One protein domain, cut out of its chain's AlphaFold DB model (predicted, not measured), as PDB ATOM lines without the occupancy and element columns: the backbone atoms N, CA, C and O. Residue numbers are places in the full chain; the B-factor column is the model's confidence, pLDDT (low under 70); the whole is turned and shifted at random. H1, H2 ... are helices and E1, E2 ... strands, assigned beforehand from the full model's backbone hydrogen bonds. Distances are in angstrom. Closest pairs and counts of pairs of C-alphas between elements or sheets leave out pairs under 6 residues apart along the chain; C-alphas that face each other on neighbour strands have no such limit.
ATOM      1  N   TRP A 114     148.675 179.005 198.629       89.31
ATOM      2  CA  TRP A 114     148.055 179.186 197.318       89.31
ATOM      3  C   TRP A 114     147.196 180.443 197.337       89.31
ATOM      4  O   TRP A 114     146.315 180.568 198.184       89.31
ATOM      5  N   LEU A 115     147.378 181.350 196.370       88.94
ATOM      6  CA  LEU A 115     146.539 182.555 196.298       88.94
ATOM      7  C   LEU A 115     145.068 182.229 196.015       88.94
ATOM      8  O   LEU A 115     144.184 182.991 196.407       88.94
ATOM      9  N   LEU A 116     144.804 181.097 195.358       89.25
ATOM     10  CA  LEU A 116     143.472 180.512 195.200       89.25
ATOM     11  C   LEU A 116     143.478 179.082 195.761       89.25
ATOM     12  O   LEU A 116     143.722 178.143 194.997       89.25
ATOM     13  N   PRO A 117     143.211 178.895 197.069       85.56
ATOM     14  CA  PRO A 117     143.296 177.588 197.723       85.56
ATOM     15  C   PRO A 117     142.367 176.542 197.105       85.56
ATOM     16  O   PRO A 117     142.812 175.453 196.752       85.56
ATOM     17  N   GLU A 118     141.101 176.902 196.870       86.62
ATOM     18  CA  GLU A 118     140.086 175.996 196.308       86.62
ATOM     19  C   GLU A 118     140.464 175.459 194.923       86.62
ATOM     20  O   GLU A 118     140.099 174.346 194.557       86.62
ATOM     21  N   LYS A 119     141.217 176.250 194.149       86.75
ATOM     22  CA  LYS A 119     141.660 175.895 192.795       86.75
ATOM     23  C   LYS A 119     143.112 175.414 192.761       86.75
ATOM     24  O   LYS A 119     143.580 175.048 191.688       86.75
ATOM     25  N   SER A 120     143.818 175.449 193.899       86.94
ATOM     26  CA  SER A 120     145.261 175.198 194.008       86.94
ATOM     27  C   SER A 120     146.042 175.920 192.900       86.94
ATOM     28  O   SER A 120     146.765 175.305 192.115       86.94
ATOM     29  N   ARG A 121     145.831 177.240 192.770       89.06
ATOM     30  CA  ARG A 121     146.503 178.088 191.766       89.06
ATOM     31  C   ARG A 121     147.340 179.184 192.413       89.06
ATOM     32  O   ARG A 121     146.974 179.701 193.467       89.06
ATOM     33  N   PHE A 122     148.430 179.540 191.726       90.81
ATOM     34  CA  PHE A 122     149.426 180.537 192.140       90.81
ATOM     35  C   PHE A 122     150.044 180.198 193.500       90.81
ATOM     36  O   PHE A 122     149.704 180.786 194.525       90.81
ATOM     37  N   ARG A 123     150.915 179.185 193.502       92.44
ATOM     38  CA  ARG A 123     151.660 178.788 194.695       92.44
ATOM     39  C   ARG A 123     152.735 179.818 195.003       92.44
ATOM     40  O   ARG A 123     153.465 180.204 194.096       92.44
ATOM     41  N   ILE A 124     152.864 180.168 196.272       89.56
ATOM     42  CA  ILE A 124     153.951 180.974 196.811       89.56
ATOM     43  C   ILE A 124     154.633 180.145 197.885       89.56
ATOM     44  O   ILE A 124     153.948 179.671 198.780       89.56
ATOM     45  N   LYS A 125     155.944 179.943 197.767       88.62
ATOM     46  CA  LYS A 125     156.787 179.215 198.728       88.62
ATOM     47  C   LYS A 125     157.840 180.120 199.357       88.62
ATOM     48  O   LYS A 125     158.292 179.859 200.462       88.62
ATOM     49  N   GLU A 126     158.248 181.152 198.630       85.31
ATOM     50  CA  GLU A 126     159.300 182.086 199.018       85.31
ATOM     51  C   GLU A 126     159.026 183.493 198.470       85.31
ATOM     52  O   GLU A 126     158.134 183.698 197.643       85.31
ATOM     53  N   ALA A 127     159.815 184.481 198.900       81.81
ATOM     54  CA  ALA A 127     159.653 185.875 198.482       81.81
ATOM     55  C   ALA A 127     159.735 186.065 196.952       81.81
ATOM     56  O   ALA A 127     158.994 186.873 196.393       81.81
ATOM     57  N   ALA A 128     160.584 185.296 196.259       87.69
ATOM     58  CA  ALA A 128     160.710 185.361 194.800       87.69
ATOM     59  C   ALA A 128     159.410 184.956 194.079       87.69
ATOM     60  O   ALA A 128     159.050 185.552 193.060       87.69
ATOM     61  N   ASP A 129     158.659 184.004 194.643       90.50
ATOM     62  CA  ASP A 129     157.385 183.552 194.081       90.50
ATOM     63  C   ASP A 129     156.304 184.633 194.116       90.50
ATOM     64  O   ASP A 129     155.389 184.597 193.296       90.50
ATOM     65  N   VAL A 130     156.402 185.619 195.015       88.06
ATOM     66  CA  VAL A 130     155.449 186.739 195.088       88.06
ATOM     67  C   VAL A 130     155.448 187.525 193.776       88.06
ATOM     68  O   VAL A 130     154.383 187.781 193.213       88.06
ATOM     69  N   GLY A 131     156.634 187.845 193.248       89.62
ATOM     70  CA  GLY A 131     156.772 188.557 191.976       89.62
ATOM     71  C   GLY A 131     156.304 187.721 190.782       89.62
ATOM     72  O   GLY A 131     155.595 188.224 189.908       89.62
ATOM     73  N   TYR A 132     156.626 186.421 190.763       92.00
ATOM     74  CA  TYR A 132     156.144 185.513 189.716       92.00
ATOM     75  C   TYR A 132     154.622 185.342 189.751       92.00
ATOM     76  O   TYR A 132     153.976 185.329 188.701       92.00
ATOM     77  N   ALA A 133     154.036 185.235 190.943       92.69
ATOM     78  CA  ALA A 133     152.597 185.130 191.126       92.69
ATOM     79  C   ALA A 133     151.881 186.423 190.718       92.69
ATOM     80  O   ALA A 133     150.835 186.349 190.073       92.69
ATOM     81  N   GLU A 134     152.454 187.591 191.023       93.38
ATOM     82  CA  GLU A 134     151.946 188.881 190.555       93.38
ATOM     83  C   GLU A 134     151.911 188.943 189.021       93.38
ATOM     84  O   GLU A 134     150.860 189.211 188.434       93.38
ATOM     85  N   GLU A 135     153.023 188.637 188.352       92.88
ATOM     86  CA  GLU A 135     153.091 188.655 186.886       92.88
ATOM     87  C   GLU A 135     152.128 187.635 186.254       92.88
ATOM     88  O   GLU A 135     151.421 187.932 185.285       92.88
ATOM     89  N   ALA A 136     152.028 186.437 186.835       92.38
ATOM     90  CA  ALA A 136     151.089 185.413 186.390       92.38
ATOM     91  C   ALA A 136     149.622 185.858 186.550       92.38
ATOM     92  O   ALA A 136     148.789 185.559 185.691       92.38
ATOM     93  N   LEU A 137     149.296 186.589 187.620       92.06
ATOM     94  CA  LEU A 137     147.956 187.131 187.846       92.06
ATOM     95  C   LEU A 137     147.596 188.244 186.864       92.06
ATOM     96  O   LEU A 137     146.459 188.283 186.397       92.06
ATOM     97  N   HIS A 138     148.536 189.130 186.525       90.69
ATOM     98  CA  HIS A 138     148.293 190.185 185.534       90.69
ATOM     99  C   HIS A 138     148.185 189.633 184.115       90.69
ATOM    100  O   HIS A 138     147.265 190.001 183.386       90.69
ATOM    101  N   SER A 139     149.073 188.714 183.732       88.38
ATOM    102  CA  SER A 139     149.058 188.105 182.394       88.38
ATOM    103  C   SER A 139     147.788 187.294 182.134       88.38
ATOM    104  O   SER A 139     147.223 187.369 181.044       88.38
ATOM    105  N   ARG A 140     147.283 186.578 183.148       87.69
ATOM    106  CA  ARG A 140     146.050 185.774 183.062       87.69
ATOM    107  C   ARG A 140     144.829 186.469 183.653       87.69
ATOM    108  O   ARG A 140     143.815 185.821 183.907       87.69
ATOM    109  N   TYR A 141     144.899 187.783 183.861       86.06
ATOM    110  CA  TYR A 141     143.856 188.536 184.554       86.06
ATOM    111  C   TYR A 141     142.475 188.304 183.937       86.06
ATOM    112  O   TYR A 141     141.518 188.045 184.655       86.06
ATOM    113  N   ASN A 142     142.377 188.316 182.604       83.00
ATOM    114  CA  ASN A 142     141.108 188.151 181.894       83.00
ATOM    115  C   ASN A 142     140.579 186.704 181.859       83.00
ATOM    116  O   ASN A 142     139.400 186.514 181.568       83.00
ATOM    117  N   GLU A 143     141.410 185.704 182.163       85.81
ATOM    118  CA  GLU A 143     141.026 184.281 182.182       85.81
ATOM    119  C   GLU A 143     140.379 183.862 183.508       85.81
ATOM    120  O   GLU A 143     139.671 182.859 183.578       85.81
ATOM    121  N   LEU A 144     140.638 184.617 184.576       85.50
ATOM    122  CA  LEU A 144     140.062 184.384 185.894       85.50
ATOM    123  C   LEU A 144     138.655 184.981 185.968       85.50
ATOM    124  O   LEU A 144     138.379 186.001 185.338       85.50
ATOM    125  N   ASP A 145     137.770 184.395 186.769       85.88
ATOM    126  CA  ASP A 145     136.499 185.047 187.094       85.88
ATOM    127  C   ASP A 145     136.722 186.225 188.068       85.88
ATOM    128  O   ASP A 145     137.779 186.356 188.688       85.88
ATOM    129  N   ILE A 146     135.747 187.127 188.206       84.56
ATOM    130  CA  ILE A 146     135.894 188.313 189.070       84.56
ATOM    131  C   ILE A 146     136.166 187.961 190.535       84.56
ATOM    132  O   ILE A 146     136.899 188.684 191.215       84.56
ATOM    133  N   ALA A 147     135.571 186.879 191.031       82.38
ATOM    134  CA  ALA A 147     135.725 186.466 192.419       82.38
ATOM    135  C   ALA A 147     137.149 185.979 192.680       82.38
ATOM    136  O   ALA A 147     137.769 186.384 193.664       82.38
ATOM    137  N   ASP A 148     137.672 185.170 191.765       87.25
ATOM    138  CA  ASP A 148     139.046 184.699 191.751       87.25
ATOM    139  C   ASP A 148     140.021 185.864 191.662       87.25
ATOM    140  O   ASP A 148     140.957 185.923 192.449       87.25
ATOM    141  N   ARG A 149     139.805 186.813 190.743       88.62
ATOM    142  CA  ARG A 149     140.674 187.993 190.603       88.62
ATOM    143  C   ARG A 149     140.760 188.755 191.923       88.62
ATOM    144  O   ARG A 149     141.859 189.016 192.403       88.62
ATOM    145  N   ALA A 150     139.617 189.075 192.531       83.25
ATOM    146  CA  ALA A 150     139.574 189.799 193.800       83.25
ATOM    147  C   ALA A 150     140.227 189.002 194.944       83.25
ATOM    148  O   ALA A 150     140.983 189.557 195.739       83.25
ATOM    149  N   THR A 151     139.965 187.695 195.013       85.06
ATOM    150  CA  THR A 151     140.510 186.810 196.054       85.06
ATOM    151  C   THR A 151     142.020 186.650 195.915       85.06
ATOM    152  O   THR A 151     142.746 186.842 196.887       85.06
ATOM    153  N   ALA A 152     142.505 186.367 194.707       89.44
ATOM    154  CA  ALA A 152     143.918 186.160 194.439       89.44
ATOM    155  C   ALA A 152     144.733 187.438 194.662       89.44
ATOM    156  O   ALA A 152     145.766 187.382 195.321       89.44
ATOM    157  N   MET A 153     144.246 188.595 194.192       88.12
ATOM    158  CA  MET A 153     144.909 189.885 194.427       88.12
ATOM    159  C   MET A 153     144.946 190.229 195.922       88.12
ATOM    160  O   MET A 153     145.969 190.688 196.426       88.12
ATOM    161  N   ARG A 154     143.860 189.961 196.661       83.44
ATOM    162  CA  ARG A 154     143.817 190.157 198.118       83.44
ATOM    163  C   ARG A 154     144.824 189.272 198.842       83.44
ATOM    164  O   ARG A 154     145.535 189.748 199.724       83.44
ATOM    165  N   ASN A 155     144.859 187.989 198.501       85.62
ATOM    166  CA  ASN A 155     145.784 187.052 199.125       85.62
ATOM    167  C   ASN A 155     147.230 187.418 198.774       85.62
ATOM    168  O   ASN A 155     148.074 187.422 199.662       85.62
ATOM    169  N   LEU A 156     147.498 187.857 197.540       87.25
ATOM    170  CA  LEU A 156     148.825 188.307 197.124       87.25
ATOM    171  C   LEU A 156     149.319 189.485 197.966       87.25
ATOM    172  O   LEU A 156     150.455 189.458 198.422       87.25
ATOM    173  N   VAL A 157     148.468 190.479 198.238       81.31
ATOM    174  CA  VAL A 157     148.822 191.616 199.106       81.31
ATOM    175  C   VAL A 157     149.191 191.157 200.517       81.31
ATOM    176  O   VAL A 157     150.182 191.625 201.073       81.31
ATOM    177  N   LYS A 158     148.418 190.231 201.100       79.75
ATOM    178  CA  LYS A 158     148.713 189.683 202.434       79.75
ATOM    179  C   LYS A 158     150.045 188.939 202.450       79.75
ATOM    180  O   LYS A 158     150.841 189.123 203.365       79.75
ATOM    181  N   VAL A 159     150.285 188.115 201.434       79.19
ATOM    182  CA  VAL A 159     151.505 187.315 201.321       79.19
ATOM    183  C   VAL A 159     152.726 188.212 201.090       79.19
ATOM    184  O   VAL A 159     153.744 188.028 201.751       79.19
ATOM    185  N   ALA A 160     152.610 189.222 200.227       77.69
ATOM    186  CA  ALA A 160     153.671 190.184 199.951       77.69
ATOM    187  C   ALA A 160     154.071 190.988 201.194       77.69
ATOM    188  O   ALA A 160     155.260 191.184 201.427       77.69
ATOM    189  N   ALA A 161     153.104 191.370 202.037       69.75
ATOM    190  CA  ALA A 161     153.382 192.034 203.309       69.75
ATOM    191  C   ALA A 161     154.222 191.160 204.257       69.75
ATOM    192  O   ALA A 161     155.144 191.668 204.887       69.75
ATOM    193  N   ARG A 162     153.958 189.845 204.323       73.94
ATOM    194  CA  ARG A 162     154.757 188.915 205.145       73.94
ATOM    195  C   ARG A 162     156.184 188.747 204.629       73.94
ATOM    196  O   ARG A 162     157.106 188.664 205.427       73.94
ATOM    197  N   TYR A 163     156.360 188.706 203.310       73.31
ATOM    198  CA  TYR A 163     157.682 188.600 202.685       73.31
ATOM    199  C   TYR A 163     158.382 189.955 202.491       73.31
ATOM    200  O   TYR A 163     159.474 189.986 201.930       73.31
ATOM    201  N   ALA A 164     157.770 191.063 202.929       70.75
ATOM    202  CA  ALA A 164     158.247 192.432 202.713       70.75
ATOM    203  C   ALA A 164     158.576 192.750 201.235       70.75
ATOM    204  O   ALA A 164     159.522 193.476 200.935       70.75
ATOM    205  N   VAL A 165     157.788 192.201 200.305       76.44
ATOM    206  CA  VAL A 165     157.927 192.428 198.860       76.44
ATOM    207  C   VAL A 165     156.976 193.538 198.428       76.44
ATOM    208  O   VAL A 165     155.781 193.498 198.721       76.44
ATOM    209  N   GLU A 166     157.496 194.524 197.704       79.06
ATOM    210  CA  GLU A 166     156.686 195.592 197.123       79.06
ATOM    211  C   GLU A 166     155.933 195.085 195.884       79.06
ATOM    212  O   GLU A 166     156.524 194.481 194.987       79.06
ATOM    213  N   LEU A 167     154.620 195.326 195.834       81.44
ATOM    214  CA  LEU A 167     153.775 194.981 194.690       81.44
ATOM    215  C   LEU A 167     153.520 196.206 193.813       81.44
ATOM    216  O   LEU A 167     153.583 197.354 194.256       81.44
ATOM    217  N   ARG A 168     153.108 195.973 192.566       85.25
ATOM    218  CA  ARG A 168     152.671 197.041 191.662       85.25
ATOM    219  C   ARG A 168     151.489 197.810 192.269       85.25
ATOM    220  O   ARG A 168     150.567 197.192 192.818       85.25
ATOM    221  N   PRO A 169     151.398 199.137 192.053       80.06
ATOM    222  CA  PRO A 169     150.276 199.944 192.541       80.06
ATOM    223  C   PRO A 169     148.899 199.403 192.127       80.06
ATOM    224  O   PRO A 169     147.946 199.430 192.905       80.06
ATOM    225  N   LEU A 170     148.793 198.850 190.912       81.69
ATOM    226  CA  LEU A 170     147.559 198.236 190.420       81.69
ATOM    227  C   LEU A 170     147.164 196.982 191.220       81.69
ATOM    228  O   LEU A 170     145.984 196.792 191.499       81.69
ATOM    229  N   THR A 171     148.128 196.149 191.610       84.00
ATOM    230  CA  THR A 171     147.897 194.962 192.450       84.00
ATOM    231  C   THR A 171     147.409 195.373 193.826       84.00
ATOM    232  O   THR A 171     146.422 194.832 194.318       84.00
ATOM    233  N   HIS A 172     148.029 196.398 194.413       75.19
ATOM    234  CA  HIS A 172     147.553 196.970 195.666       75.19
ATOM    235  C   HIS A 172     146.126 197.501 195.542       75.19
ATOM    236  O   HIS A 172     145.300 197.183 196.390       75.19
ATOM    237  N   LYS A 173     145.804 198.231 194.473       77.12
ATOM    238  CA  LYS A 173     144.454 198.753 194.226       77.12
ATOM    239  C   LYS A 173     143.401 197.648 194.093       77.12
ATOM    240  O   LYS A 173     142.325 197.756 194.665       77.12
ATOM    241  N   LEU A 174     143.719 196.574 193.373       79.50
ATOM    242  CA  LEU A 174     142.800 195.452 193.151       79.50
ATOM    243  C   LEU A 174     142.721 194.485 194.345       79.50
ATOM    244  O   LEU A 174     141.704 193.819 194.521       79.50
ATOM    245  N   GLY A 175     143.783 194.391 195.149       68.75
ATOM    246  CA  GLY A 175     143.877 193.489 196.299       68.75
ATOM    247  C   GLY A 175     143.548 194.125 197.652       68.75
ATOM    248  O   GLY A 175     143.240 193.405 198.603       68.75
ATOM    249  N   SER A 176     143.584 195.456 197.763       56.84
ATOM    250  CA  SER A 176     143.568 196.167 199.051       56.84
ATOM    251  C   SER A 176     142.493 197.247 199.087       56.84
ATOM    252  O   SER A 176     142.761 198.360 198.660       56.84
TER     253      SER A 176
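AT A GLANCE: This is residues 114 to 176 of the 336 residues of an uncharacterized protein of Archaeoglobales archaeon (UniProt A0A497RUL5). Two helices, H1 and H2, lie side by side as a helical hairpin, with a small two-stranded hairpin, E1 and E2, covering one side of the pair and the short helix H3 packed across H2 on the opposite side. H2 is the longest helix and lies in the middle, between the strand hairpin and H3. The printed part has 63 residues, with two named strands and three named helices in the order E1, E2, H1, H2, H3; the two strands make one antiparallel sheet, and the class is mostly helix. The whole is compact, with a radius of gyration of the C-alphas of 10.3 A, and rounded, spanning 28 by 23 by 17 A.

IN THESE COORDINATES: E1 is residues 114 to 116 and begins at C-alpha 114, at (148.055, 179.186, 197.318). E2 is residues 121 to 124, 9.4 A from first to last C-alpha. H1 is residues 127 to 139, 19.4 A long. H2 is residues 146 to 162, 24.8 A long, and begins at C-alpha 146, at (135.894, 188.313, 189.070). H3 is residues 169 to 175, 9.8 A long, and ends at C-alpha 175, at (143.877, 193.489, 196.299).

HOW THE PARTS SIT: E1 and E2 form an antiparallel hairpin, their directions at 150 degrees; N 115 and O 122 are 3.0 A apart and N 121 and O 116 are 3.2 A apart, both within hydrogen-bond range. The closest C-alphas of E1 and H2 are those of Leu 115 and Ala 152, 4.8 A apart. The closest C-alphas of E2 and H1 are those of Phe 122 and Ala 133, 5.7 A apart. E2 and H2 are near each other, with 7 pairs of C-alphas within 10 A. E1 and H1 are only just apart, at 8.4 A. H1 and H2 touch as a helical hairpin, at a shallow tilt of 22 degrees, opposite ways; their closest C-alphas, of Val 130 and Ala 160, are 6.2 A apart. H2 touches H3 with its residues 150 to 157 alone, at a steep tilt of 65 degrees, opposite ways; their closest C-alphas, of Arg 154 and Gly 175, are 3.8 A apart. H1 and H3 are close but not clearly touching, about perpendicular at 85 degrees, with the C-alphas of Glu 134 and Thr 171 closest at 7.5 A. H3 is apart from both E1 and E2. In H2 and H3 every O i to N i+4 pair is within hydrogen-bond range; in H1, 8 of 9 are.

THE WHOLE: The two C-alphas farthest apart, those of Glu 143 and Ala 164, are 28.0 A apart. The printed part has no cut. The links E1 to E2 and E2 to H1 are tight, those from H1 to H2 and from H2 to H3 are short, and no link is long. The mean pLDDT of the printed part is 84.3, and the model's confidence is under 70 at residue 161 and residues 175 to 176.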